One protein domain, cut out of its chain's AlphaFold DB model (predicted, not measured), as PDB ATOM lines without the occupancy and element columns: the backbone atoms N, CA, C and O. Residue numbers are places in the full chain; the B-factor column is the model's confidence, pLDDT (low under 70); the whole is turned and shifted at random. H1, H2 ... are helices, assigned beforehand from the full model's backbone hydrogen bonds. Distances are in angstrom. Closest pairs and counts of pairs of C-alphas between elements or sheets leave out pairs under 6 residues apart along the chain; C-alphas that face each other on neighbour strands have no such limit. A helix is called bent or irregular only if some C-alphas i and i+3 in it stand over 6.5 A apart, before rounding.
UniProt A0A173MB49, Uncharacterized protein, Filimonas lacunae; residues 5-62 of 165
ATOM      1  N   ILE A   5     273.598 298.390 222.177       93.00
ATOM      2  CA  ILE A   5     272.589 298.251 221.122       93.00
ATOM      3  C   ILE A   5     273.222 297.722 219.839       93.00
ATOM      4  O   ILE A   5     272.565 297.031 219.066       93.00
ATOM      5  N   LEU A   6     274.500 298.002 219.601       94.69
ATOM      6  CA  LEU A   6     275.192 297.560 218.393       94.69
ATOM      7  C   LEU A   6     275.867 296.195 218.547       94.69
ATOM      8  O   LEU A   6     276.400 295.691 217.564       94.69
ATOM      9  N   TYR A   7     275.812 295.597 219.739       96.56
ATOM     10  CA  TYR A   7     276.461 294.319 220.004       96.56
ATOM     11  C   TYR A   7     275.900 293.206 219.114       96.56
ATOM     12  O   TYR A   7     274.677 293.015 219.015       96.56
ATOM     13  N   SER A   8     276.814 292.459 218.498       96.62
ATOM     14  CA  SER A   8     276.535 291.169 217.876       96.62
ATOM     15  C   SER A   8     276.635 290.034 218.900       96.62
ATOM     16  O   SER A   8     276.937 290.243 220.076       96.62
ATOM     17  N   VAL A   9     276.374 288.801 218.457       97.12
ATOM     18  CA  VAL A   9     276.498 287.605 219.306       97.12
ATOM     19  C   VAL A   9     277.921 287.476 219.859       97.12
ATOM     20  O   VAL A   9     278.099 287.216 221.043       97.12
ATOM     21  N   GLU A  10     278.931 287.697 219.020       95.12
ATOM     22  CA  GLU A  10     280.349 287.595 219.372       95.12
ATOM     23  C   GLU A  10     280.747 288.612 220.446       95.12
ATOM     24  O   GLU A  10     281.505 288.280 221.362       95.12
ATOM     25  N   ASP A  11     280.196 289.827 220.377       96.62
ATOM     26  CA  ASP A  11     280.433 290.863 221.381       96.62
ATOM     27  C   ASP A  11     279.870 290.441 222.744       96.62
ATOM     28  O   ASP A  11     280.549 290.573 223.757       96.62
ATOM     29  N   PHE A  12     278.667 289.858 222.786       96.19
ATOM     30  CA  PHE A  12     278.090 289.341 224.033       96.19
ATOM     31  C   PHE A  12     278.888 288.172 224.613       96.19
ATOM     32  O   PHE A  12     279.150 288.144 225.813       96.19
ATOM     33  N   VAL A  13     279.293 287.214 223.777       95.19
ATOM     34  CA  VAL A  13     280.041 286.025 224.223       95.19
ATOM     35  C   VAL A  13     281.444 286.390 224.728       95.19
ATOM     36  O   VAL A  13     282.006 285.664 225.544       95.19
ATOM     37  N   SER A  14     282.013 287.507 224.269       93.19
ATOM     38  CA  SER A  14     283.340 287.982 224.688       93.19
ATOM     39  C   SER A  14     283.313 289.080 225.760       93.19
ATOM     40  O   SER A  14     284.359 289.391 226.335       93.19
ATOM     41  N   ASP A  15     282.151 289.667 226.069       95.25
ATOM     42  CA  ASP A  15     282.043 290.709 227.088       95.25
ATOM     43  C   ASP A  15     282.082 290.108 228.498       95.25
ATOM     44  O   ASP A  15     281.163 289.429 228.952       95.25
ATOM     45  N   GLU A  16     283.152 290.411 229.231       94.06
ATOM     46  CA  GLU A  16     283.370 289.903 230.586       94.06
ATOM     47  C   GLU A  16     282.237 290.272 231.559       94.06
ATOM     48  O   GLU A  16     281.864 289.466 232.409       94.06
ATOM     49  N   SER A  17     281.639 291.463 231.429       95.44
ATOM     50  CA  SER A  17     280.515 291.856 232.285       95.44
ATOM     51  C   SER A  17     279.283 291.006 231.989       95.44
ATOM     52  O   SER A  17     278.581 290.604 232.920       95.44
ATOM     53  N   TYR A  18     279.032 290.711 230.713       96.50
ATOM     54  CA  TYR A  18     277.939 289.831 230.309       96.50
ATOM     55  C   TYR A  18     278.173 288.389 230.770       96.50
ATOM     56  O   TYR A  18     277.262 287.761 231.310       96.50
ATOM     57  N   LEU A  19     279.404 287.881 230.655       95.25
ATOM     58  CA  LEU A  19     279.770 286.549 231.147       95.25
ATOM     59  C   LEU A  19     279.573 286.422 232.665       95.25
ATOM     60  O   LEU A  19     278.989 285.439 233.123       95.25
ATOM     61  N   ARG A  20     279.960 287.433 233.453       95.44
ATOM     62  CA  ARG A  20     279.706 287.456 234.908       95.44
ATOM     63  C   ARG A  20     278.217 287.445 235.245       95.44
ATOM     64  O   ARG A  20     277.820 286.821 236.231       95.44
ATOM     65  N   TYR A  21     277.386 288.115 234.444       96.69
ATOM     66  CA  TYR A  21     275.930 288.008 234.559       96.69
ATOM     67  C   TYR A  21     275.449 286.588 234.261       96.69
ATOM     68  O   TYR A  21     274.721 286.009 235.070       96.69
ATOM     69  N   TYR A  22     275.887 286.025 233.137       95.56
ATOM     70  CA  TYR A  22     275.482 284.704 232.678       95.56
ATOM     71  C   TYR A  22     275.823 283.610 233.708       95.56
ATOM     72  O   TYR A  22     274.960 282.809 234.074       95.56
ATOM     73  N   PHE A  23     277.041 283.631 234.262       93.69
ATOM     74  CA  PHE A  23     277.484 282.699 235.307       93.69
ATOM     75  C   PHE A  23     277.021 283.065 236.725       93.69
ATOM     76  O   PHE A  23     277.254 282.302 237.663       93.69
ATOM     77  N   ARG A  24     276.309 284.188 236.891       92.75
ATOM     78  CA  ARG A  24     275.803 284.704 238.176       92.75
ATOM     79  C   ARG A  24     276.897 284.953 239.222       92.75
ATOM     80  O   ARG A  24     276.687 284.725 240.412       92.75
ATOM     81  N   GLU A  25     278.049 285.438 238.782       90.25
ATOM     82  CA  GLU A  25     279.225 285.657 239.635       90.25
ATOM     83  C   GLU A  25     279.198 287.018 240.346       90.25
ATOM     84  O   GLU A  25     279.762 287.165 241.430       90.25
ATOM     85  N   GLU A  26     278.518 288.014 239.769       93.25
ATOM     86  CA  GLU A  26     278.525 289.390 240.271       93.25
ATOM     87  C   GLU A  26     277.114 289.997 240.328       93.25
ATOM     88  O   GLU A  26     276.431 290.126 239.314       93.25
ATOM     89  N   VAL A  27     276.687 290.445 241.516       94.69
ATOM     90  CA  VAL A  27     275.340 291.012 241.741       94.69
ATOM     91  C   VAL A  27     275.091 292.271 240.906       94.69
ATOM     92  O   VAL A  27     274.001 292.437 240.363       94.69
ATOM     93  N   ALA A  28     276.096 293.139 240.765       94.06
ATOM     94  CA  ALA A  28     275.979 294.360 239.969       94.06
ATOM     95  C   ALA A  28     275.773 294.053 238.475       94.06
ATOM     96  O   ALA A  28     274.910 294.659 237.840       94.06
ATOM     97  N   ALA A  29     276.506 293.071 237.938       93.69
ATOM     98  CA  ALA A  29     276.322 292.601 236.568       93.69
ATOM     99  C   ALA A  29     274.927 291.988 236.380       93.69
ATOM    100  O   ALA A  29     274.252 292.291 235.400       93.69
ATOM    101  N   ILE A  30     274.462 291.187 237.345       95.56
ATOM    102  CA  ILE A  30     273.121 290.594 237.291       95.56
ATOM    103  C   ILE A  30     272.037 291.660 237.209       95.56
ATOM    104  O   ILE A  30     271.161 291.559 236.352       95.56
ATOM    105  N   GLN A  31     272.107 292.677 238.066       97.38
ATOM    106  CA  GLN A  31     271.120 293.748 238.068       97.38
ATOM    107  C   GLN A  31     271.123 294.507 236.739       97.38
ATOM    108  O   GLN A  31     270.075 294.661 236.117       97.38
ATOM    109  N   PHE A  32     272.306 294.923 236.278       97.00
ATOM    110  CA  PHE A  32     272.451 295.691 235.044       97.00
ATOM    111  C   PHE A  32     271.896 294.940 233.829       97.00
ATOM    112  O   PHE A  32     271.072 295.475 233.088       97.00
ATOM    113  N   TRP A  33     272.320 293.692 233.626       97.38
ATOM    114  CA  TRP A  33     271.941 292.935 232.437       97.38
ATOM    115  C   TRP A  33     270.489 292.464 232.477       97.38
ATOM    116  O   TRP A  33     269.838 292.453 231.435       97.38
ATOM    117  N   ALA A  34     269.944 292.150 233.656       96.50
ATOM    118  CA  ALA A  34     268.521 291.843 233.787       96.50
ATOM    119  C   ALA A  34     267.645 293.046 233.397       96.50
ATOM    120  O   ALA A  34     266.688 292.887 232.639       96.50
ATOM    121  N   GLU A  35     267.994 294.248 233.868       97.38
ATOM    122  CA  GLU A  35     267.291 295.483 233.506       97.38
ATOM    123  C   GLU A  35     267.452 295.813 232.020       97.38
ATOM    124  O   GLU A  35     266.470 296.123 231.346       97.38
ATOM    125  N   TRP A  36     268.670 295.702 231.487       97.06
ATOM    126  CA  TRP A  36     268.948 296.005 230.086       97.06
ATOM    127  C   TRP A  36     268.183 295.072 229.140       97.06
ATOM    128  O   TRP A  36     267.526 295.535 228.212       97.06
ATOM    129  N   ILE A  37     268.178 293.762 229.405       96.81
ATOM    130  CA  ILE A  37     267.441 292.785 228.586       96.81
ATOM    131  C   ILE A  37     265.931 293.043 228.647       96.81
ATOM    132  O   ILE A  37     265.242 292.909 227.637       96.81
ATOM    133  N   GLN A  38     265.402 293.450 229.806       97.00
ATOM    134  CA  GLN A  38     263.990 293.812 229.936       97.00
ATOM    135  C   GLN A  38     263.628 295.051 229.102       97.00
ATOM    136  O   GLN A  38     262.517 295.132 228.575       97.00
ATOM    137  N   GLN A  39     264.547 296.012 228.989       96.88
ATOM    138  CA  GLN A  39     264.357 297.248 228.224       96.88
ATOM    139  C   GLN A  39     264.583 297.071 226.715       96.88
ATOM    140  O   GLN A  39     264.064 297.876 225.943       96.88
ATOM    141  N   HIS A  40     265.293 296.016 226.305       96.31
ATOM    142  CA  HIS A  40     265.658 295.733 224.913       96.31
ATOM    143  C   HIS A  40     265.136 294.369 224.428       96.31
ATOM    144  O   HIS A  40     265.927 293.483 224.083       96.31
ATOM    145  N   PRO A  41     263.803 294.158 224.379       96.25
ATOM    146  CA  PRO A  41     263.227 292.897 223.915       96.25
ATOM    147  C   PRO A  41     263.593 292.568 222.458       96.25
ATOM    148  O   PRO A  41     263.646 291.397 222.091       96.25
ATOM    149  N   GLU A  42     263.912 293.569 221.635       96.94
ATOM    150  CA  GLU A  42     264.406 293.405 220.262       96.94
ATOM    151  C   GLU A  42     265.771 292.706 220.172       96.94
ATOM    152  O   GLU A  42     266.197 292.310 219.089       96.94
ATOM    153  N   LYS A  43     266.476 292.556 221.299       96.06
ATOM    154  CA  LYS A  43     267.776 291.881 221.381       96.06
ATOM    155  C   LYS A  43     267.687 290.441 221.871       96.06
ATOM    156  O   LYS A  43     268.714 289.764 221.890       96.06
ATOM    157  N   LEU A  44     266.498 289.943 222.221       96.56
ATOM    158  CA  LEU A  44     266.331 288.600 222.787       96.56
ATOM    159  C   LEU A  44     266.900 287.500 221.888       96.56
ATOM    160  O   LEU A  44     267.540 286.583 222.390       96.56
ATOM    161  N   ASP A  45     266.746 287.617 220.575       97.19
ATOM    162  CA  ASP A  45     267.233 286.638 219.598       97.19
ATOM    163  C   ASP A  45     268.766 286.486 219.663       97.19
ATOM    164  O   ASP A  45     269.316 285.379 219.641       97.19
ATOM    165  N   ILE A  46     269.459 287.623 219.789       97.06
ATOM    166  CA  ILE A  46     270.919 287.713 219.906       97.06
ATOM    167  C   ILE A  46     271.361 287.186 221.272       97.06
ATOM    168  O   ILE A  46     272.305 286.403 221.343       97.06
ATOM    169  N   ILE A  47     270.646 287.549 222.339       97.62
ATOM    170  CA  ILE A  47     270.897 287.082 223.710       97.62
ATOM    171  C   ILE A  47     270.754 285.559 223.814       97.62
ATOM    172  O   ILE A  47     271.626 284.892 224.364       97.62
ATOM    173  N   ILE A  48     269.692 284.984 223.246       97.75
ATOM    174  CA  ILE A  48     269.474 283.531 223.213       97.75
ATOM    175  C   ILE A  48     270.606 282.845 222.448       97.75
ATOM    176  O   ILE A  48     271.133 281.830 222.901       97.75
ATOM    177  N   SER A  49     271.006 283.411 221.309       97.44
ATOM    178  CA  SER A  49     272.119 282.881 220.522       97.44
ATOM    179  C   SER A  49     273.421 282.911 221.322       97.44
ATOM    180  O   SER A  49     274.067 281.876 221.450       97.44
ATOM    181  N   ALA A  50     273.764 284.047 221.933       96.94
ATOM    182  CA  ALA A  50     274.950 284.192 222.775       96.94
ATOM    183  C   ALA A  50     274.956 283.187 223.933       96.94
ATOM    184  O   ALA A  50     275.962 282.520 224.153       96.94
ATOM    185  N   ASN A  51     273.819 283.000 224.603       96.12
ATOM    186  CA  ASN A  51     273.676 282.005 225.663       96.12
ATOM    187  C   ASN A  51     273.970 280.588 225.157       96.12
ATOM    188  O   ASN A  51     274.740 279.877 225.790       96.12
ATOM    189  N   ASN A  52     273.447 280.208 223.986       95.38
ATOM    190  CA  ASN A  52     273.728 278.902 223.384       95.38
ATOM    191  C   ASN A  52     275.220 278.714 223.056       95.38
ATOM    192  O   ASN A  52     275.749 277.614 223.217       95.38
ATOM    193  N   TYR A  53     275.906 279.767 222.595       93.69
ATOM    194  CA  TYR A  53     277.356 279.726 222.379       93.69
ATOM    195  C   TYR A  53     278.105 279.555 223.699       93.69
ATOM    196  O   TYR A  53     278.990 278.705 223.787       93.69
ATOM    197  N   ILE A  54     277.735 280.312 224.735       93.19
ATOM    198  CA  ILE A  54     278.355 280.186 226.055       93.19
ATOM    199  C   ILE A  54     278.129 278.776 226.604       93.19
ATOM    200  O   ILE A  54     279.096 278.153 227.019       93.19
ATOM    201  N   ASP A  55     276.916 278.225 226.528       90.50
ATOM    202  CA  ASP A  55     276.615 276.842 226.926       90.50
ATOM    203  C   ASP A  55     277.490 275.820 226.182       90.50
ATOM    204  O   ASP A  55     278.004 274.872 226.782       90.50
ATOM    205  N   ALA A  56     277.694 276.016 224.876       86.81
ATOM    206  CA  ALA A  56     278.528 275.139 224.059       86.81
ATOM    207  C   ALA A  56     280.020 275.209 224.435       86.81
ATOM    208  O   ALA A  56     280.715 274.194 224.358       86.81
ATOM    209  N   PHE A  57     280.514 276.380 224.850       81.38
ATOM    210  CA  PHE A  57     281.912 276.584 225.250       81.38
ATOM    211  C   PHE A  57     282.168 276.366 226.741       81.38
ATOM    212  O   PHE A  57     283.297 276.077 227.127       81.38
ATOM    213  N   ALA A  58     281.138 276.436 227.583       74.94
ATOM    214  CA  ALA A  58     281.223 276.253 229.028       74.94
ATOM    215  C   ALA A  58     281.480 274.794 229.442       74.94
ATOM    216  O   ALA A  58     281.392 274.468 230.631       74.94
ATOM    217  N   ILE A  59     281.829 273.912 228.494       66.12
ATOM    218  CA  ILE A  59     282.433 272.612 228.783       66.12
ATOM    219  C   ILE A  59     283.716 272.884 229.565       66.12
ATOM    220  O   ILE A  59     284.772 273.177 229.008       66.12
ATOM    221  N   ARG A  60     283.600 272.810 230.890       61.78
ATOM    222  CA  ARG A  60     284.728 272.945 231.797       61.78
ATOM    223  C   ARG A  60     285.678 271.792 231.510       61.78
ATOM    224  O   ARG A  60     285.336 270.637 231.772       61.78
ATOM    225  N   LEU A  61     286.855 272.112 230.975       65.31
ATOM    226  CA  LEU A  61     287.985 271.204 231.083       65.31
ATOM    227  C   LEU A  61     288.184 270.938 232.583       65.31
ATOM    228  O   LEU A  61     288.110 271.881 233.377       65.31
ATOM    229  N   PRO A  62     288.379 269.678 233.001       73.06
ATOM    230  CA  PRO A  62     288.858 269.391 234.342       73.06
ATOM    231  C   PRO A  62     290.064 270.282 234.650       73.06
ATOM    232  O   PRO A  62     290.920 270.447 233.784       73.06
TER     233      PRO A  62
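Overview. This is residues 5 to 62 of the 165 residues of an uncharacterized protein of Filimonas lacunae (UniProt A0A173MB49). What shape do the helices make? The long helix H4 is the base of an open ring: H1 crosses its middle steeply, H2 turns off from the end of H1, and H3 runs from H2 back to the first residues of H4. Residues 58 to 62 run on past the end of H4. How is it made up? The printed part has 58 residues with four named helices, H1 H2 H3 H4 in chain order, and no named strand; its class is all helix. It is compact, with a radius of gyration of the C-alphas of 11.3 A, and elongated, spanning 38 by 23 by 14 A.

Along the chain. Where is the longest helix? H4, residues 41 to 57, runs 24.8 A from C-alpha 41 at (263.227, 292.897, 223.915) to C-alpha 57 at (281.912, 276.584, 225.250). It is irregular: C-alphas 42 and 45 are 7.4 A apart. Where are the others? H3, residues 27 to 39, spans 18.5 A between its end C-alphas, H2, residues 16 to 22, 9.7 A, and H1, residues 9 to 14, 8.7 A.

Arrangement. What meets H4? H1 touches it at a steep tilt of 53 degrees, the same way, with closest C-alphas Val 9 and Ala 50 at 5.1 A. H3 is close but not clearly touching, its closest C-alpha Ile 37 being 7.2 A from that of Leu 44. What of H2? It touches H3 about perpendicular, at 79 degrees, with closest C-alphas Tyr 21 and Ile 30 at 4.7 A. H1 and H2 only just touch, only at the corner, with 3 pairs of C-alphas within 8 A, the closest being Phe 12 and Tyr 18 at 6.3 A. Are the backbones paired? Every O i to N i+4 pair is within hydrogen-bond range in H1, H2 and H3, and 11 of 13 in H4.

Size, cuts and confidence. How far does it reach? The two C-alphas farthest apart, those of Gln 39 and Pro 62, are 37.6 A apart. Is it unbroken and sure? The printed part has no cut, and its three links are tight. Residues 59 to 61 have pLDDT under 70.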